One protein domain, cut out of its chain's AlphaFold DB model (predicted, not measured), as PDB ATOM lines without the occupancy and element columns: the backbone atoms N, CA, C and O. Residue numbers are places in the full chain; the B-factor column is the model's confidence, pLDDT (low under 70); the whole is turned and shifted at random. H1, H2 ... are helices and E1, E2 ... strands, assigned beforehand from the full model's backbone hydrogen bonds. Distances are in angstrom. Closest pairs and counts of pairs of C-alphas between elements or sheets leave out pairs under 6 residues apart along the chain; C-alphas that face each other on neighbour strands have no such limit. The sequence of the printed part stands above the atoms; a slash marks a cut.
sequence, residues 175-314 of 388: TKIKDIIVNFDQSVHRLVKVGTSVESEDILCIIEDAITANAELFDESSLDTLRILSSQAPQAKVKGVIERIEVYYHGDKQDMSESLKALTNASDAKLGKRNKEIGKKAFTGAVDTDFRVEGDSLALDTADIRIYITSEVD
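What this domain is: This is residues 175 to 314 of the 388 residues of an uncharacterized protein of uncultured bacterium (UniProt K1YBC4). A twisted sheet of three long strands, E1, E5 and E4, has the long helix H3 laid across one face and no named helix on the other. The first turns of H3 reach past the sheet to a small hairpin, E2 and E3, and the short helices H1 and H2 lie beyond that hairpin, far from the middle. The printed part has 140 residues, with three named helices and five named strands in the order E1 E2 E3 H1 H2 E4 H3 E5. The large sheet runs E1 E5 E4, antiparallel, and the class is mixed, helices and strands. The whole is compact, with a radius of gyration of the C-alphas of 15.7 A and spans of 47 by 45 by 27 A.

Where its parts are: In the large sheet, E1 is residues 175 to 183, 25.6 A long, and begins at C-alpha 175 (-17.076, 21.253, 22.875). E5, residues 302 to 313, is 33.9 A long and ends at C-alpha 313 (-25.499, 20.997, 16.501). E4, residues 240 to 250, is 29.1 A long and bends by 60 degrees at residue 243. H3, residues 258 to 277, is 28.6 A long and begins at C-alpha 258 (-11.268, 19.540, 52.057). The short elements are E2, residues 187 to 189, and E3, residues 206 to 208, each 6.6 A; H1, residues 210 to 213, 5.1 A; and H2, residues 222 to 229, 10.5 A.

How they stand to each other: E5 is the inner strand, antiparallel to both edge strands. N 178 and O 307 of E1 and E5 are 2.8 A apart, and N 248 and O 304 of E4 and E5 are 2.9 A apart, both within hydrogen-bond range. The sheet is twisted, its C-alphas lying up to 4.4 A off the best plane. H3 and this sheet form two layers, a helix on one face of a sheet; its height over the sheet is 7.4 A. It runs across the strands, at 78 degrees to E4 on the local plane. The closest C-alphas of H3 and E4 are those of Ser 267 and Glu 246, 5.5 A. Those of H3 and E2 are Ser 259 and Ser 187, 5.6 A. E2 and E3 are an antiparallel hairpin, with N 189 and O 206 at 2.8 A. The closest C-alphas of E3 and H2 are those of Ile 206 and Arg 227, 7.6 A. H1 and H2 are apart. Every O i to N i+4 pair is within hydrogen-bond range in H3, and 3 of 4 in H2; H1 is too short for such a pair.

The domain as a whole: The C-alphas farthest apart, those of Ala 215 and Asp 314, are 48.8 A from each other. The printed part has no cut. The links E2 to E3, 16 residues, and H3 to E5, 24 residues, are long. In the first, residues 197 to 198 pair antiparallel with residues 240 to 241 of E4. The mean pLDDT of the printed part is 87.8; residues 210 to 232 are under 70.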
ATOM      1  N   THR A 175     -17.282  21.234  21.431       96.62
ATOM      2  CA  THR A 175     -17.076  21.253  22.875       96.62
ATOM      3  C   THR A 175     -16.833  22.675  23.337       96.62
ATOM      4  O   THR A 175     -15.968  23.377  22.817       96.62
ATOM      5  N   LYS A 176     -17.576  23.098  24.354       95.56
ATOM      6  CA  LYS A 176     -17.270  24.305  25.108       95.56
ATOM      7  C   LYS A 176     -16.530  23.889  26.375       95.56
ATOM      8  O   LYS A 176     -17.032  23.072  27.141       95.56
ATOM      9  N   ILE A 177     -15.339  24.444  26.584       95.25
ATOM     10  CA  ILE A 177     -14.696  24.393  27.898       95.25
ATOM     11  C   ILE A 177     -15.292  25.519  28.733       95.25
ATOM     12  O   ILE A 177     -15.403  26.656  28.261       95.25
ATOM     13  N   LYS A 178     -15.719  25.170  29.943       95.38
ATOM     14  CA  LYS A 178     -16.137  26.103  30.971       95.38
ATOM     15  C   LYS A 178     -15.146  26.035  32.125       95.38
ATOM     16  O   LYS A 178     -15.116  25.042  32.847       95.38
ATOM     17  N   ASP A 179     -14.364  27.095  32.259       95.44
ATOM     18  CA  ASP A 179     -13.425  27.299  33.355       95.44
ATOM     19  C   ASP A 179     -14.161  27.927  34.555       95.44
ATOM     20  O   ASP A 179     -15.039  28.800  34.401       95.44
ATOM     21  N   ILE A 180     -13.848  27.425  35.751       94.94
ATOM     22  CA  ILE A 180     -14.366  27.892  37.042       94.94
ATOM     23  C   ILE A 180     -13.168  28.047  37.973       94.94
ATOM     24  O   ILE A 180     -12.607  27.055  38.438       94.94
ATOM     25  N   ILE A 181     -12.792  29.295  38.236       95.25
ATOM     26  CA  ILE A 181     -11.678  29.631  39.121       95.25
ATOM     27  C   ILE A 181     -12.193  29.692  40.558       95.25
ATOM     28  O   ILE A 181     -13.183  30.372  40.831       95.25
ATOM     29  N   VAL A 182     -11.519  28.983  41.459       94.44
ATOM     30  CA  VAL A 182     -11.804  28.950  42.896       94.44
ATOM     31  C   VAL A 182     -10.525  29.200  43.690       94.44
ATOM     32  O   VAL A 182      -9.452  28.718  43.322       94.44
ATOM     33  N   ASN A 183     -10.640  29.943  44.784       95.44
ATOM     34  CA  ASN A 183      -9.546  30.113  45.736       95.44
ATOM     35  C   ASN A 183      -9.409  28.858  46.603       95.44
ATOM     36  O   ASN A 183     -10.377  28.124  46.815       95.44
ATOM     37  N   PHE A 184      -8.211  28.604  47.122       96.25
ATOM     38  CA  PHE A 184      -7.957  27.422  47.948       96.25
ATOM     39  C   PHE A 184      -8.796  27.377  49.231       96.25
ATOM     40  O   PHE A 184      -9.152  26.288  49.671       96.25
ATOM     41  N   ASP A 185      -9.181  28.523  49.787       92.88
ATOM     42  CA  ASP A 185     -10.020  28.621  50.984       92.88
ATOM     43  C   ASP A 185     -11.525  28.397  50.714       92.88
ATOM     44  O   ASP A 185     -12.294  28.195  51.656       92.88
ATOM     45  N   GLN A 186     -11.956  28.374  49.449       90.69
ATOM     46  CA  GLN A 186     -13.349  28.138  49.068       90.69
ATOM     47  C   GLN A 186     -13.684  26.644  49.012       90.69
ATOM     48  O   GLN A 186     -12.898  25.815  48.543       90.69
ATOM     49  N   SER A 187     -14.893  26.289  49.454       90.62
ATOM     50  CA  SER A 187     -15.430  24.929  49.355       90.62
ATOM     51  C   SER A 187     -16.295  24.749  48.109       90.62
ATOM     52  O   SER A 187     -17.052  25.639  47.729       90.62
ATOM     53  N   VAL A 188     -16.197  23.581  47.469       92.00
ATOM     54  CA  VAL A 188     -16.936  23.242  46.245       92.00
ATOM     55  C   VAL A 188     -17.895  22.088  46.507       92.00
ATOM     56  O   VAL A 188     -17.486  20.963  46.796       92.00
ATOM     57  N   HIS A 189     -19.184  22.348  46.314       90.06
ATOM     58  CA  HIS A 189     -20.271  21.405  46.551       90.06
ATOM     59  C   HIS A 189     -21.035  21.087  45.266       90.06
ATOM     60  O   HIS A 189     -21.095  21.890  44.335       90.06
ATOM     61  N   ARG A 190     -21.663  19.904  45.228       89.06
ATOM     62  CA  ARG A 190     -22.571  19.461  44.147       89.06
ATOM     63  C   ARG A 190     -22.006  19.663  42.724       89.06
ATOM     64  O   ARG A 190     -22.753  20.009  41.814       89.06
ATOM     65  N   LEU A 191     -20.706  19.427  42.521       94.75
ATOM     66  CA  LEU A 191     -20.103  19.454  41.184       94.75
ATOM     67  C   LEU A 191     -20.775  18.411  40.277       94.75
ATOM     68  O   LEU A 191     -20.899  17.237  40.648       94.75
ATOM     69  N   VAL A 192     -21.188  18.836  39.082       96.06
ATOM     70  CA  VAL A 192     -21.769  17.955  38.063       96.06
ATOM     71  C   VAL A 192     -20.837  16.791  37.727       96.06
ATOM     72  O   VAL A 192     -19.612  16.894  37.782       96.06
ATOM     73  N   LYS A 193     -21.416  15.642  37.368       96.38
ATOM     74  CA  LYS A 193     -20.653  14.427  37.051       96.38
ATOM     75  C   LYS A 193     -20.463  14.282  35.545       96.38
ATOM     76  O   LYS A 193     -21.341  14.642  34.763       96.38
ATOM     77  N   VAL A 194     -19.352  13.668  35.144       96.44
ATOM     78  CA  VAL A 194     -19.155  13.217  33.757       96.44
ATOM     79  C   VAL A 194     -20.302  12.280  33.353       96.44
ATOM     80  O   VAL A 194     -20.690  11.411  34.132       96.44
ATOM     81  N   GLY A 195     -20.847  12.480  32.154       96.94
ATOM     82  CA  GLY A 195     -22.023  11.800  31.609       96.94
ATOM     83  C   GLY A 195     -23.350  12.520  31.863       96.94
ATOM     84  O   GLY A 195     -24.370  12.103  31.323       96.94
ATOM     85  N   THR A 196     -23.363  13.597  32.654       97.88
ATOM     86  CA  THR A 196     -24.588  14.368  32.929       97.88
ATOM     87  C   THR A 196     -24.944  15.243  31.728       97.88
ATOM     88  O   THR A 196     -24.083  15.963  31.221       97.88
ATOM     89  N   SER A 197     -26.203  15.204  31.288       97.62
ATOM     90  CA  SER A 197     -26.754  16.192  30.353       97.62
ATOM     91  C   SER A 197     -27.124  17.466  31.103       97.62
ATOM     92  O   SER A 197     -27.737  17.389  32.165       97.62
ATOM     93  N   VAL A 198     -26.760  18.614  30.544       96.75
ATOM     94  CA  VAL A 198     -27.038  19.940  31.099       96.75
ATOM     95  C   VAL A 198     -27.726  20.813  30.057       96.75
ATOM     96  O   VAL A 198     -27.421  20.729  28.864       96.75
ATOM     97  N   GLU A 199     -28.645  21.654  30.508       96.44
ATOM     98  CA  GLU A 199     -29.197  22.779  29.759       96.44
ATOM     99  C   GLU A 199     -28.426  24.067  30.083       96.44
ATOM    100  O   GLU A 199     -27.669  24.143  31.052       96.44
ATOM    101  N   SER A 200     -28.622  25.118  29.284       93.56
ATOM    102  CA  SER A 200     -27.839  26.359  29.394       93.56
ATOM    103  C   SER A 200     -27.889  27.031  30.774       93.56
ATOM    104  O   SER A 200     -26.919  27.680  31.164       93.56
ATOM    105  N   GLU A 201     -28.990  26.894  31.512       91.94
ATOM    106  CA  GLU A 201     -29.192  27.538  32.820       91.94
ATOM    107  C   GLU A 201     -28.793  26.649  34.008       91.94
ATOM    108  O   GLU A 201     -28.797  27.116  35.152       91.94
ATOM    109  N   ASP A 202     -28.417  25.391  33.753       93.75
ATOM    110  CA  ASP A 202     -28.056  24.451  34.809       93.75
ATOM    111  C   ASP A 202     -26.779  24.886  35.527       93.75
ATOM    112  O   ASP A 202     -25.786  25.303  34.922       93.75
ATOM    113  N   ILE A 203     -26.814  24.755  36.852       92.94
ATOM    114  CA  ILE A 203     -25.699  25.074  37.742       92.94
ATOM    115  C   ILE A 203     -24.704  23.911  37.734       92.94
ATOM    116  O   ILE A 203     -25.079  22.763  37.972       92.94
ATOM    117  N   LEU A 204     -23.431  24.220  37.496       95.06
ATOM    118  CA  LEU A 204     -22.344  23.244  37.393       95.06
ATOM    119  C   LEU A 204     -21.765  22.848  38.754       95.06
ATOM    120  O   LEU A 204     -21.326  21.712  38.928       95.06
ATOM    121  N   CYS A 205     -21.738  23.773  39.708       93.31
ATOM    122  CA  CYS A 205     -21.345  23.538  41.094       93.31
ATOM    123  C   CYS A 205     -21.834  24.684  41.989       93.31
ATOM    124  O   CYS A 205     -22.268  25.731  41.507       93.31
ATOM    125  N   ILE A 206     -21.746  24.482  43.300       89.62
ATOM    126  CA  ILE A 206     -21.966  25.514  44.314       89.62
ATOM    127  C   ILE A 206     -20.613  25.815  44.959       89.62
ATOM    128  O   ILE A 206     -19.902  24.889  45.344       89.62
ATOM    129  N   ILE A 207     -20.265  27.096  45.057       89.50
ATOM    130  CA  ILE A 207     -19.034  27.581  45.695       89.50
ATOM    131  C   ILE A 207     -19.436  28.254  47.009       89.50
ATOM    132  O   ILE A 207     -20.364  29.064  47.021       89.50
ATOM    133  N   GLU A 208     -18.765  27.896  48.097       84.62
ATOM    134  CA  GLU A 208     -18.979  28.441  49.436       84.62
ATOM    135  C   GLU A 208     -17.697  29.111  49.949       84.62
ATOM    136  O   GLU A 208     -16.621  28.512  49.913       84.62
ATOM    137  N   ASP A 209     -17.816  30.346  50.443       82.19
ATOM    138  CA  ASP A 209     -16.686  31.120  50.962       82.19
ATOM    139  C   ASP A 209     -16.266  30.674  52.374       82.19
ATOM    140  O   ASP A 209     -17.079  30.225  53.190       82.19
ATOM    141  N   ALA A 210     -14.988  30.872  52.706       69.25
ATOM    142  CA  ALA A 210     -14.399  30.468  53.986       69.25
ATOM    143  C   ALA A 210     -15.083  31.095  55.221       69.25
ATOM    144  O   ALA A 210     -15.133  30.488  56.292       69.25
ATOM    145  N   ILE A 211     -15.635  32.308  55.083       63.38
ATOM    146  CA  ILE A 211     -16.317  33.024  56.176       63.38
ATOM    147  C   ILE A 211     -17.636  32.326  56.546       63.38
ATOM    148  O   ILE A 211     -17.994  32.274  57.722       63.38
ATOM    149  N   THR A 212     -18.343  31.767  55.562       60.41
ATOM    150  CA  THR A 212     -19.609  31.049  55.764       60.41
ATOM    151  C   THR A 212     -19.399  29.598  56.195       60.41
ATOM    152  O   THR A 212     -20.163  29.107  57.025       60.41
ATOM    153  N   ALA A 213     -18.318  28.951  55.749       54.28
ATOM    154  CA  ALA A 213     -18.034  27.546  56.052       54.28
ATOM    155  C   ALA A 213     -17.824  27.256  57.556       54.28
ATOM    156  O   ALA A 213     -18.205  26.197  58.051       54.28
ATOM    157  N   ASN A 214     -17.268  28.210  58.315       50.56
ATOM    158  CA  ASN A 214     -16.974  28.053  59.750       50.56
ATOM    159  C   ASN A 214     -18.203  28.117  60.670       50.56
ATOM    160  O   ASN A 214     -18.066  27.942  61.881       50.56
ATOM    161  N   ALA A 215     -19.390  28.412  60.140       54.94
ATOM    162  CA  ALA A 215     -20.564  28.597  60.976       54.94
ATOM    163  C   ALA A 215     -21.310  27.288  61.306       54.94
ATOM    164  O   ALA A 215     -22.239  27.348  62.101       54.94
ATOM    165  N   GLU A 216     -20.963  26.137  60.703       51.78
ATOM    166  CA  GLU A 216     -21.727  24.864  60.798       51.78
ATOM    167  C   GLU A 216     -23.253  25.032  60.570       51.78
ATOM    168  O   GLU A 216     -24.057  24.168  60.912       51.78
ATOM    169  N   LEU A 217     -23.681  26.153  59.977       50.84
ATOM    170  CA  LEU A 217     -25.083  26.578  59.900       50.84
ATOM    171  C   LEU A 217     -25.854  25.918  58.745       50.84
ATOM    172  O   LEU A 217     -27.034  26.217  58.546       50.84
ATOM    173  N   PHE A 218     -25.213  25.055  57.955       55.50
ATOM    174  CA  PHE A 218     -25.728  24.666  56.646       55.50
ATOM    175  C   PHE A 218     -25.840  23.143  56.505       55.50
ATOM    176  O   PHE A 218     -24.904  22.456  56.107       55.50
ATOM    177  N   ASP A 219     -27.020  22.620  56.840       57.84
ATOM    178  CA  ASP A 219     -27.433  21.248  56.535       57.84
ATOM    179  C   ASP A 219     -27.838  21.090  55.047       57.84
ATOM    180  O   ASP A 219     -27.873  22.058  54.279       57.84
ATOM    181  N   GLU A 220     -28.164  19.864  54.612       58.19
ATOM    182  CA  GLU A 220     -28.614  19.591  53.232       58.19
ATOM    183  C   GLU A 220     -29.816  20.451  52.792       58.19
ATOM    184  O   GLU A 220     -29.971  20.691  51.590       58.19
ATOM    185  N   SER A 221     -30.635  20.936  53.736       55.69
ATOM    186  CA  SER A 221     -31.814  21.768  53.473       55.69
ATOM    187  C   SER A 221     -31.468  23.250  53.265       55.69
ATOM    188  O   SER A 221     -32.101  23.934  52.457       55.69
ATOM    189  N   SER A 222     -30.390  23.739  53.886       58.91
ATOM    190  CA  SER A 222     -29.861  25.096  53.691       58.91
ATOM    191  C   SER A 222     -29.147  25.295  52.346       58.91
ATOM    192  O   SER A 222     -29.098  26.416  51.834       58.91
ATOM    193  N   LEU A 223     -28.649  24.225  51.714       60.72
ATOM    194  CA  LEU A 223     -27.995  24.291  50.395       60.72
ATOM    195  C   LEU A 223     -28.934  24.763  49.270       60.72
ATOM    196  O   LEU A 223     -28.493  25.420  48.324       60.72
ATOM    197  N   ASP A 224     -30.232  24.478  49.370       58.72
ATOM    198  CA  ASP A 224     -31.216  24.975  48.401       58.72
ATOM    199  C   ASP A 224     -31.504  26.474  48.603       58.72
ATOM    200  O   ASP A 224     -31.785  27.187  47.641       58.72
ATOM    201  N   THR A 225     -31.313  26.985  49.825       56.62
ATOM    202  CA  THR A 225     -31.354  28.427  50.124       56.62
ATOM    203  C   THR A 225     -30.103  29.141  49.593       56.62
ATOM    204  O   THR A 225     -30.206  30.238  49.045       56.62
ATOM    205  N   LEU A 226     -28.932  28.491  49.635       54.19
ATOM    206  CA  LEU A 226     -27.701  28.954  48.972       54.19
ATOM    207  C   LEU A 226     -27.869  29.094  47.454       54.19
ATOM    208  O   LEU A 226     -27.359  30.042  46.865       54.19
ATOM    209  N   ARG A 227     -28.636  28.200  46.819       53.41
ATOM    210  CA  ARG A 227     -28.960  28.280  45.385       53.41
ATOM    211  C   ARG A 227     -29.771  29.535  45.033       53.41
ATOM    212  O   ARG A 227     -29.644  30.045  43.926       53.41
ATOM    213  N   ILE A 228     -30.581  30.023  45.978       51.44
ATOM    214  CA  ILE A 228     -31.407  31.236  45.851       51.44
ATOM    215  C   ILE A 228     -30.595  32.502  46.184       51.44
ATOM    216  O   ILE A 228     -30.821  33.546  45.577       51.44
ATOM    217  N   LEU A 229     -29.630  32.415  47.109       48.59
ATOM    218  CA  LEU A 229     -28.725  33.517  47.477       48.59
ATOM    219  C   LEU A 229     -27.567  33.711  46.483       48.59
ATOM    220  O   LEU A 229     -27.090  34.830  46.303       48.59
ATOM    221  N   SER A 230     -27.124  32.644  45.816       50.50
ATOM    222  CA  SER A 230     -26.024  32.680  44.854       50.50
ATOM    223  C   SER A 230     -26.521  33.076  43.465       50.50
ATOM    224  O   SER A 230     -26.652  32.258  42.556       50.50
ATOM    225  N   SER A 231     -26.704  34.378  43.247       52.88
ATOM    226  CA  SER A 231     -26.813  34.957  41.899       52.88
ATOM    227  C   SER A 231     -25.524  34.804  41.061       52.88
ATOM    228  O   SER A 231     -25.414  35.401  39.993       52.88
ATOM    229  N   GLN A 232     -24.527  34.058  41.556       63.19
ATOM    230  CA  GLN A 232     -23.189  33.899  40.983       63.19
ATOM    231  C   GLN A 232     -22.784  32.429  40.766       63.19
ATOM    232  O   GLN A 232     -21.647  32.165  40.378       63.19
ATOM    233  N   ALA A 233     -23.686  31.464  40.980       80.75
ATOM    234  CA  ALA A 233     -23.378  30.054  40.760       80.75
ATOM    235  C   ALA A 233     -22.982  29.801  39.285       80.75
ATOM    236  O   ALA A 233     -23.697  30.243  38.377       80.75
ATOM    237  N   PRO A 234     -21.866  29.098  39.004       90.19
ATOM    238  CA  PRO A 234     -21.424  28.863  37.633       90.19
ATOM    239  C   PRO A 234     -22.456  28.069  36.825       90.19
ATOM    240  O   PRO A 234     -22.743  26.915  37.137       90.19
ATOM    241  N   GLN A 235     -22.990  28.672  35.765       92.56
ATOM    242  CA  GLN A 235     -23.924  28.020  34.842       92.56
ATOM    243  C   GLN A 235     -23.211  27.401  33.637       92.56
ATOM    244  O   GLN A 235     -22.155  27.885  33.211       92.56
ATOM    245  N   ALA A 236     -23.834  26.381  33.040       93.38
ATOM    246  CA  ALA A 236     -23.359  25.724  31.824       93.38
ATOM    247  C   ALA A 236     -23.237  26.690  30.633       93.38
ATOM    248  O   ALA A 236     -22.267  26.623  29.880       93.38
ATOM    249  N   LYS A 237     -24.208  27.602  30.467       92.88
ATOM    250  CA  LYS A 237     -24.377  28.542  29.334       92.88
ATOM    251  C   LYS A 237     -24.540  27.893  27.957       92.88
ATOM    252  O   LYS A 237     -24.789  28.595  26.980       92.88
ATOM    253  N   VAL A 238     -24.404  26.575  27.873       94.75
ATOM    254  CA  VAL A 238     -24.616  25.767  26.679       94.75
ATOM    255  C   VAL A 238     -25.331  24.482  27.073       94.75
ATOM    256  O   VAL A 238     -25.103  23.944  28.155       94.75
ATOM    257  N   LYS A 239     -26.169  23.975  26.172       96.38
ATOM    258  CA  LYS A 239     -26.770  22.648  26.287       96.38
ATOM    259  C   LYS A 239     -25.781  21.588  25.813       96.38
ATOM    260  O   LYS A 239     -25.195  21.748  24.744       96.38
ATOM    261  N   GLY A 240     -25.631  20.489  26.540       97.19
ATOM    262  CA  GLY A 240     -24.772  19.388  26.106       97.19
ATOM    263  C   GLY A 240     -24.560  18.319  27.165       97.19
ATOM    264  O   GLY A 240     -25.307  18.232  28.136       97.19
ATOM    265  N   VAL A 241     -23.534  17.494  26.976       98.06
ATOM    266  CA  VAL A 241     -23.131  16.445  27.920       98.06
ATOM    267  C   VAL A 241     -21.758  16.769  28.493       98.06
ATOM    268  O   VAL A 241     -20.840  17.134  27.758       98.06
ATOM    269  N   ILE A 242     -21.607  16.619  29.810       97.88
ATOM    270  CA  ILE A 242     -20.312  16.757  30.480       97.88
ATOM    271  C   ILE A 242     -19.440  15.550  30.133       97.88
ATOM    272  O   ILE A 242     -19.680  14.451  30.624       97.88
ATOM    273  N   GLU A 243     -18.398  15.727  29.329       96.25
ATOM    274  CA  GLU A 243     -17.542  14.609  28.908       96.25
ATOM    275  C   GLU A 243     -16.253  14.480  29.716       96.25
ATOM    276  O   GLU A 243     -15.658  13.403  29.810       96.25
ATOM    277  N   ARG A 244     -15.787  15.585  30.297       95.62
ATOM    278  CA  ARG A 244     -14.518  15.621  31.017       95.62
ATOM    279  C   ARG A 244     -14.529  16.742  32.042       95.62
ATOM    280  O   ARG A 244     -15.058  17.818  31.787       95.62
ATOM    281  N   ILE A 245     -13.935  16.453  33.193       97.19
ATOM    282  CA  ILE A 245     -13.664  17.429  34.243       97.19
ATOM    283  C   ILE A 245     -12.207  17.252  34.646       97.19
ATOM    284  O   ILE A 245     -11.797  16.132  34.974       97.19
ATOM    285  N   GLU A 246     -11.447  18.336  34.589       96.94
ATOM    286  CA  GLU A 246     -10.036  18.398  34.967       96.94
ATOM    287  C   GLU A 246      -9.831  19.591  35.896       96.94
ATOM    288  O   GLU A 246     -10.471  20.622  35.736       96.94
ATOM    289  N   VAL A 247      -8.962  19.434  36.889       97.81
ATOM    290  CA  VAL A 247      -8.598  20.494  37.830       97.81
ATOM    291  C   VAL A 247      -7.126  20.812  37.642       97.81
ATOM    292  O   VAL A 247      -6.290  19.911  37.765       97.81
ATOM    293  N   TYR A 248      -6.834  22.076  37.356       97.75
ATOM    294  CA  TYR A 248      -5.489  22.641  37.330       97.75
ATOM    295  C   TYR A 248      -5.317  23.587  38.515       97.75
ATOM    296  O   TYR A 248      -6.278  24.233  38.913       97.75
ATOM    297  N   TYR A 249      -4.136  23.658  39.122       97.69
ATOM    298  CA  TYR A 249      -3.941  24.446  40.343       97.69
ATOM    299  C   TYR A 249      -2.530  25.016  40.456       97.69
ATOM    300  O   TYR A 249      -1.560  24.373  40.052       97.69
ATOM    301  N   HIS A 250      -2.421  26.202  41.051       97.31
ATOM    302  CA  HIS A 250      -1.155  26.891  41.287       97.31
ATOM    303  C   HIS A 250      -0.986  27.150  42.791       97.31
ATOM    304  O   HIS A 250      -1.641  28.022  43.345       97.31
ATOM    305  N   GLY A 251      -0.134  26.366  43.458       95.31
ATOM    306  CA  GLY A 251       0.076  26.412  44.913       95.31
ATOM    307  C   GLY A 251       0.184  25.015  45.540       95.31
ATOM    308  O   GLY A 251       0.247  24.011  44.820       95.31
ATOM    309  N   ASP A 252       0.206  24.933  46.877       95.25
ATOM    310  CA  ASP A 252       0.220  23.657  47.608       95.25
ATOM    311  C   ASP A 252      -1.207  23.150  47.889       95.25
ATOM    312  O   ASP A 252      -2.065  23.840  48.431       95.25
ATOM    313  N   LYS A 253      -1.461  21.875  47.577       94.75
ATOM    314  CA  LYS A 253      -2.740  21.204  47.862       94.75
ATOM    315  C   LYS A 253      -3.044  21.083  49.356       94.75
ATOM    316  O   LYS A 253      -4.148  20.675  49.716       94.75
ATOM    317  N   GLN A 254      -2.063  21.303  50.230       94.50
ATOM    318  CA  GLN A 254      -2.280  21.309  51.676       94.50
ATOM    319  C   GLN A 254      -3.135  22.489  52.134       94.50
ATOM    320  O   GLN A 254      -3.884  22.310  53.090       94.50
ATOM    321  N   ASP A 255      -3.093  23.599  51.400       94.56
ATOM    322  CA  ASP A 255      -3.800  24.837  51.731       94.56
ATOM    323  C   ASP A 255      -5.240  24.865  51.179       94.56
ATOM    324  O   ASP A 255      -6.020  25.756  51.501       94.56
ATOM    325  N   MET A 256      -5.617  23.868  50.368       96.38
ATOM    326  CA  MET A 256      -6.972  23.716  49.831       96.38
ATOM    327  C   MET A 256      -7.979  23.273  50.900       96.38
ATOM    328  O   MET A 256      -7.691  22.390  51.715       96.38
ATOM    329  N   SER A 257      -9.213  23.767  50.785       94.50
ATOM    330  CA  SER A 257     -10.388  23.235  51.474       94.50
ATOM    331  C   SER A 257     -10.546  21.732  51.219       94.50
ATOM    332  O   SER A 257     -10.140  21.206  50.176       94.50
ATOM    333  N   GLU A 258     -11.155  21.003  52.160       94.88
ATOM    334  CA  GLU A 258     -11.268  19.540  52.057       94.88
ATOM    335  C   GLU A 258     -11.992  19.093  50.779       94.88
ATOM    336  O   GLU A 258     -11.569  18.141  50.114       94.88
ATOM    337  N   SER A 259     -13.049  19.818  50.401       94.31
ATOM    338  CA  SER A 259     -13.841  19.543  49.201       94.31
ATOM    339  C   SER A 259     -13.038  19.774  47.916       94.31
ATOM    340  O   SER A 259     -12.995  18.892  47.051       94.31
ATOM    341  N   LEU A 260     -12.326  20.902  47.805       95.88
ATOM    342  CA  LEU A 260     -11.483  21.202  46.648       95.88
ATOM    343  C   LEU A 260     -10.304  20.228  46.549       95.88
ATOM    344  O   LEU A 260     -10.030  19.682  45.481       95.88
ATOM    345  N   LYS A 261      -9.650  19.922  47.673       97.19
ATOM    346  CA  LYS A 261      -8.543  18.959  47.739       97.19
ATOM    347  C   LYS A 261      -8.961  17.569  47.267       97.19
ATOM    348  O   LYS A 261      -8.211  16.911  46.538       97.19
ATOM    349  N   ALA A 262     -10.152  17.111  47.656       96.38
ATOM    350  CA  ALA A 262     -10.699  15.834  47.205       96.38
ATOM    351  C   ALA A 262     -10.909  15.811  45.680       96.38
ATOM    352  O   ALA A 262     -10.508  14.847  45.018       96.38
ATOM    353  N   LEU A 263     -11.465  16.887  45.110       96.31
ATOM    354  CA  LEU A 263     -11.646  17.041  43.663       96.31
ATOM    355  C   LEU A 263     -10.308  17.054  42.915       96.31
ATOM    356  O   LEU A 263     -10.136  16.307  41.946       96.31
ATOM    357  N   THR A 264      -9.341  17.834  43.395       97.50
ATOM    358  CA  THR A 264      -7.997  17.928  42.814       97.50
ATOM    359  C   THR A 264      -7.295  16.574  42.813       97.50
ATOM    360  O   THR A 264      -6.772  16.147  41.785       97.50
ATOM    361  N   ASN A 265      -7.336  15.831  43.923       97.25
ATOM    362  CA  ASN A 265      -6.719  14.505  43.998       97.25
ATOM    363  C   ASN A 265      -7.380  13.493  43.049       97.25
ATOM    364  O   ASN A 265      -6.689  12.684  42.426       97.25
ATOM    365  N   ALA A 266      -8.708  13.545  42.903       96.00
ATOM    366  CA  ALA A 266      -9.420  12.705  41.945       96.00
ATOM    367  C   ALA A 266      -9.054  13.056  40.490       96.00
ATOM    368  O   ALA A 266      -8.894  12.154  39.663       96.00
ATOM    369  N   SER A 267      -8.895  14.348  40.182       97.00
ATOM    370  CA  SER A 267      -8.417  14.829  38.881       97.00
ATOM    371  C   SER A 267      -6.984  14.362  38.597       97.00
ATOM    372  O   SER A 267      -6.745  13.721  37.573       97.00
ATOM    373  N   ASP A 268      -6.052  14.575  39.530       97.19
ATOM    374  CA  ASP A 268      -4.652  14.141  39.425       97.19
ATOM    375  C   ASP A 268      -4.533  12.638  39.164       97.19
ATOM    376  O   ASP A 268      -3.767  12.204  38.302       97.19
ATOM    377  N   ALA A 269      -5.316  11.824  39.878       95.50
ATOM    378  CA  ALA A 269      -5.326  10.381  39.680       95.50
ATOM    379  C   ALA A 269      -5.772  10.004  38.257       95.50
ATOM    380  O   ALA A 269      -5.169   9.125  37.632       95.50
ATOM    381  N   LYS A 270      -6.795  10.683  37.717       93.75
ATOM    382  CA  LYS A 270      -7.280  10.469  36.343       93.75
ATOM    383  C   LYS A 270      -6.258  10.919  35.300       93.75
ATOM    384  O   LYS A 270      -5.993  10.160  34.368       93.75
ATOM    385  N   LEU A 271      -5.656  12.099  35.464       93.88
ATOM    386  CA  LEU A 271      -4.598  12.610  34.583       93.88
ATOM    387  C   LEU A 271      -3.383  11.675  34.587       93.88
ATOM    388  O   LEU A 271      -2.917  11.235  33.533       93.88
ATOM    389  N   GLY A 272      -2.914  11.287  35.771       94.38
ATOM    390  CA  GLY A 272      -1.801  10.360  35.935       94.38
ATOM    391  C   GLY A 272      -2.078   8.990  35.311       94.38
ATOM    392  O   GLY A 272      -1.211   8.454  34.616       94.38
ATOM    393  N   LYS A 273      -3.285   8.440  35.510       93.00
ATOM    394  CA  LYS A 273      -3.722   7.179  34.889       93.00
ATOM    395  C   LYS A 273      -3.722   7.283  33.362       93.00
ATOM    396  O   LYS A 273      -3.075   6.462  32.715       93.00
ATOM    397  N   ARG A 274      -4.350   8.324  32.804       91.06
ATOM    398  CA  ARG A 274      -4.449   8.538  31.352       91.06
ATOM    399  C   ARG A 274      -3.075   8.590  30.681       91.06
ATOM    400  O   ARG A 274      -2.876   7.981  29.638       91.06
ATOM    401  N   ASN A 275      -2.102   9.272  31.292       91.75
ATOM    402  CA  ASN A 275      -0.750   9.346  30.729       91.75
ATOM    403  C   ASN A 275      -0.014   8.013  30.761       91.75
ATOM    404  O   ASN A 275       0.646   7.661  29.785       91.75
ATOM    405  N   LYS A 276      -0.145   7.256  31.853       92.50
ATOM    406  CA  LYS A 276       0.445   5.915  31.948       92.50
ATOM    407  C   LYS A 276      -0.127   4.981  30.881       92.50
ATOM    408  O   LYS A 276       0.625   4.228  30.274       92.50
ATOM    409  N   GLU A 277      -1.429   5.073  30.623       91.44
ATOM    410  CA  GLU A 277      -2.137   4.283  29.605       91.44
ATOM    411  C   GLU A 277      -1.659   4.555  28.169       91.44
ATOM    412  O   GLU A 277      -1.741   3.670  27.321       91.44
ATOM    413  N   ILE A 278      -1.081   5.730  27.910       90.94
ATOM    414  CA  ILE A 278      -0.439   6.078  26.630       90.94
ATOM    415  C   ILE A 278       1.095   5.991  26.690       90.94
ATOM    416  O   ILE A 278       1.785   6.551  25.839       90.94
ATOM    417  N   GLY A 279       1.654   5.315  27.699       87.31
ATOM    418  CA  GLY A 279       3.099   5.106  27.846       87.31
ATOM    419  C   GLY A 279       3.900   6.363  28.208       87.31
ATOM    420  O   GLY A 279       5.121   6.379  28.058       87.31
ATOM    421  N   LYS A 280       3.240   7.428  28.677       90.56
ATOM    422  CA  LYS A 280       3.878   8.665  29.148       90.56
ATOM    423  C   LYS A 280       4.020   8.669  30.671       90.56
ATOM    424  O   LYS A 280       3.346   7.936  31.395       90.56
ATOM    425  N   LYS A 281       4.912   9.528  31.175       89.88
ATOM    426  CA  LYS A 281       5.049   9.760  32.619       89.88
ATOM    427  C   LYS A 281       3.748  10.350  33.164       89.88
ATOM    428  O   LYS A 281       3.158  11.224  32.535       89.88
ATOM    429  N   ALA A 282       3.316   9.873  34.329       89.75
ATOM    430  CA  ALA A 282       2.185  10.477  35.022       89.75
ATOM    431  C   ALA A 282       2.491  11.941  35.361       89.75
ATOM    432  O   ALA A 282       3.611  12.255  35.763       89.75
ATOM    433  N   PHE A 283       1.485  12.798  35.213       89.94
ATOM    434  CA  PHE A 283       1.535  14.198  35.613       89.94
ATOM    435  C   PHE A 283       0.265  14.567  36.393       89.94
ATOM    436  O   PHE A 283      -0.739  13.852  36.322       89.94
ATOM    437  N   THR A 284       0.345  15.659  37.146       94.56
ATOM    438  CA  THR A 284      -0.717  16.241  37.983       94.56
ATOM    439  C   THR A 284      -1.199  17.567  37.400       94.56
ATOM    440  O   THR A 284      -0.493  18.181  36.610       94.56
ATOM    441  N   GLY A 285      -2.345  18.072  37.843       94.69
ATOM    442  CA  GLY A 285      -2.868  19.388  37.471       94.69
ATOM    443  C   GLY A 285      -2.059  20.587  37.985       94.69
ATOM    444  O   GLY A 285      -2.460  21.717  37.742       94.69
ATOM    445  N   ALA A 286      -0.946  20.370  38.690       96.12
ATOM    446  CA  ALA A 286      -0.059  21.439  39.145       96.12
ATOM    447  C   ALA A 286       0.484  22.258  37.963       96.12
ATOM    448  O   ALA A 286       1.047  21.696  37.019       96.12
ATOM    449  N   VAL A 287       0.343  23.575  38.051       95.69
ATOM    450  CA  VAL A 287       0.804  24.540  37.051       95.69
ATOM    451  C   VAL A 287       1.558  25.695  37.711       95.69
ATOM    452  O   VAL A 287       1.555  25.838  38.934       95.69
ATOM    453  N   ASP A 288       2.221  26.504  36.892       91.50
ATOM    454  CA  ASP A 288       2.940  27.710  37.297       91.50
ATOM    455  C   ASP A 288       2.255  28.980  36.755       91.50
ATOM    456  O   ASP A 288       1.155  28.944  36.197       91.50
ATOM    457  N   THR A 289       2.928  30.123  36.902       88.38
ATOM    458  CA  THR A 289       2.458  31.435  36.436       88.38
ATOM    459  C   THR A 289       2.258  31.540  34.922       88.38
ATOM    460  O   THR A 289       1.577  32.466  34.470       88.38
ATOM    461  N   ASP A 290       2.842  30.638  34.129       91.75
ATOM    462  CA  ASP A 290       2.729  30.670  32.670       91.75
ATOM    463  C   ASP A 290       1.415  30.046  32.187       91.75
ATOM    464  O   ASP A 290       0.992  30.288  31.052       91.75
ATOM    465  N   PHE A 291       0.728  29.290  33.045       92.12
ATOM    466  CA  PHE A 291      -0.566  28.716  32.718       92.12
ATOM    467  C   PHE A 291      -1.650  29.787  32.635       92.12
ATOM    468  O   PHE A 291      -1.896  30.537  33.582       92.12
ATOM    469  N   ARG A 292      -2.311  29.839  31.475       90.56
ATOM    470  CA  ARG A 292      -3.355  30.816  31.175       90.56
ATOM    471  C   ARG A 292      -4.744  30.188  31.181       90.56
ATOM    472  O   ARG A 292      -4.955  29.130  30.580       90.56
ATOM    473  N   VAL A 293      -5.689  30.894  31.789       89.56
ATOM    474  CA  VAL A 293      -7.129  30.619  31.781       89.56
ATOM    475  C   VAL A 293      -7.809  31.855  31.203       89.56
ATOM    476  O   VAL A 293      -7.613  32.955  31.699       89.56
ATOM    477  N   GLU A 294      -8.511  31.697  30.079       83.81
ATOM    478  CA  GLU A 294      -9.166  32.805  29.355       83.81
ATOM    479  C   GLU A 294      -8.255  34.021  29.024       83.81
ATOM    480  O   GLU A 294      -8.739  35.104  28.719       83.81
ATOM    481  N   GLY A 295      -6.929  33.823  28.987       86.50
ATOM    482  CA  GLY A 295      -5.923  34.856  28.680       86.50
ATOM    483  C   GLY A 295      -5.142  35.360  29.899       86.50
ATOM    484  O   GLY A 295      -4.021  35.857  29.747       86.50
ATOM    485  N   ASP A 296      -5.660  35.131  31.102       89.94
ATOM    486  CA  ASP A 296      -5.054  35.564  32.358       89.94
ATOM    487  C   ASP A 296      -4.247  34.440  33.012       89.94
ATOM    488  O   ASP A 296      -4.545  33.260  32.833       89.94
ATOM    489  N   SER A 297      -3.178  34.788  33.732       93.56
ATOM    490  CA  SER A 297      -2.408  33.806  34.508       93.56
ATOM    491  C   SER A 297      -3.234  33.279  35.673       93.56
ATOM    492  O   SER A 297      -3.867  34.067  36.374       93.56
ATOM    493  N   LEU A 298      -3.162  31.970  35.926       94.38
ATOM    494  CA  LEU A 298      -3.756  31.395  37.131       94.38
ATOM    495  C   LEU A 298      -3.010  31.918  38.368       94.38
ATOM    496  O   LEU A 298      -1.796  31.735  38.513       94.38
ATOM    497  N   ALA A 299      -3.732  32.619  39.241       94.06
ATOM    498  CA  ALA A 299      -3.156  33.237  40.429       94.06
ATOM    499  C   ALA A 299      -2.635  32.178  41.413       94.06
ATOM    500  O   ALA A 299      -3.101  31.037  41.423       94.06
ATOM    501  N   LEU A 300      -1.658  32.557  42.239       95.25
ATOM    502  CA  LEU A 300      -1.215  31.708  43.342       95.25
ATOM    503  C   LEU A 300      -2.391  31.450  44.298       95.25
ATOM    504  O   LEU A 300      -3.219  32.337  44.502       95.25
ATOM    505  N   ASP A 301      -2.447  30.243  44.852       96.06
ATOM    506  CA  ASP A 301      -3.488  29.742  45.758       96.06
ATOM    507  C   ASP A 301      -4.887  29.696  45.124       96.06
ATOM    508  O   ASP A 301      -5.916  29.858  45.786       96.06
ATOM    509  N   THR A 302      -4.925  29.434  43.813       96.12
ATOM    510  CA  THR A 302      -6.167  29.222  43.062       96.12
ATOM    511  C   THR A 302      -6.133  27.945  42.228       96.12
ATOM    512  O   THR A 302      -5.075  27.441  41.826       96.12
ATOM    513  N   ALA A 303      -7.320  27.395  41.981       97.19
ATOM    514  CA  ALA A 303      -7.546  26.251  41.111       97.19
ATOM    515  C   ALA A 303      -8.565  26.592  40.018       97.19
ATOM    516  O   ALA A 303      -9.534  27.307  40.252       97.19
ATOM    517  N   ASP A 304      -8.355  26.038  38.830       97.38
ATOM    518  CA  ASP A 304      -9.252  26.084  37.681       97.38
ATOM    519  C   ASP A 304      -9.903  24.710  37.482       97.38
ATOM    520  O   ASP A 304      -9.232  23.721  37.166       97.38
ATOM    521  N   ILE A 305     -11.219  24.646  37.681       97.56
ATOM    522  CA  ILE A 305     -12.041  23.471  37.393       97.56
ATOM    523  C   ILE A 305     -12.553  23.590  35.953       97.56
ATOM    524  O   ILE A 305     -13.537  24.278  35.678       97.56
ATOM    525  N   ARG A 306     -11.913  22.859  35.035       97.25
ATOM    526  CA  ARG A 306     -12.266  22.806  33.613       97.25
ATOM    527  C   ARG A 306     -13.311  21.756  33.327       97.25
ATOM    528  O   ARG A 306     -13.054  20.557  33.450       97.25
ATOM    529  N   ILE A 307     -14.466  22.201  32.854       97.75
ATOM    530  CA  ILE A 307     -15.590  21.341  32.497       97.75
ATOM    531  C   ILE A 307     -15.776  21.363  30.978       97.75
ATOM    532  O   ILE A 307     -16.002  22.411  30.381       97.75
ATOM    533  N   TYR A 308     -15.692  20.198  30.344       97.88
ATOM    534  CA  TYR A 308     -15.867  20.028  28.903       97.88
ATOM    535  C   TYR A 308     -17.313  19.628  28.625       97.88
ATOM    536  O   TYR A 308     -17.725  18.521  28.982       97.88
ATOM    537  N   ILE A 309     -18.068  20.522  27.989       97.88
ATOM    538  CA  ILE A 309     -19.475  20.321  27.637       97.88
ATOM    539  C   ILE A 309     -19.571  20.148  26.125       97.88
ATOM    540  O   ILE A 309     -19.286  21.085  25.378       97.88
ATOM    541  N   THR A 310     -19.938  18.956  25.666       97.56
ATOM    542  CA  THR A 310     -20.094  18.673  24.237       97.56
ATOM    543  C   THR A 310     -21.551  18.809  23.814       97.56
ATOM    544  O   THR A 310     -22.438  18.199  24.409       97.56
ATOM    545  N   SER A 311     -21.778  19.596  22.768       96.19
ATOM    546  CA  SER A 311     -23.078  19.843  22.151       96.19
ATOM    547  C   SER A 311     -23.123  19.222  20.759       96.19
ATOM    548  O   SER A 311     -22.157  19.340  19.998       96.19
ATOM    549  N   GLU A 312     -24.263  18.626  20.420       94.56
ATOM    550  CA  GLU A 312     -24.600  18.260  19.045       94.56
ATOM    551  C   GLU A 312     -25.360  19.427  18.404       94.56
ATOM    552  O   GLU A 312     -26.302  19.959  18.996       94.56
ATOM    553  N   VAL A 313     -24.925  19.857  17.222       93.56
ATOM    554  CA  VAL A 313     -25.499  20.997  16.501       93.56
ATOM    555  C   VAL A 313     -25.820  20.567  15.076       93.56
ATOM    556  O   VAL A 313     -24.913  20.302  14.282       93.56
ATOM    557  N   ASP A 314     -27.115  20.471  14.776       96.06
ATOM    558  CA  ASP A 314     -27.642  20.236  13.428       96.06
ATOM    559  C   ASP A 314     -27.273  21.408  12.510       96.06
ATOM    560  O   ASP A 314     -27.173  22.549  12.966       96.06
TER     561      ASP A 314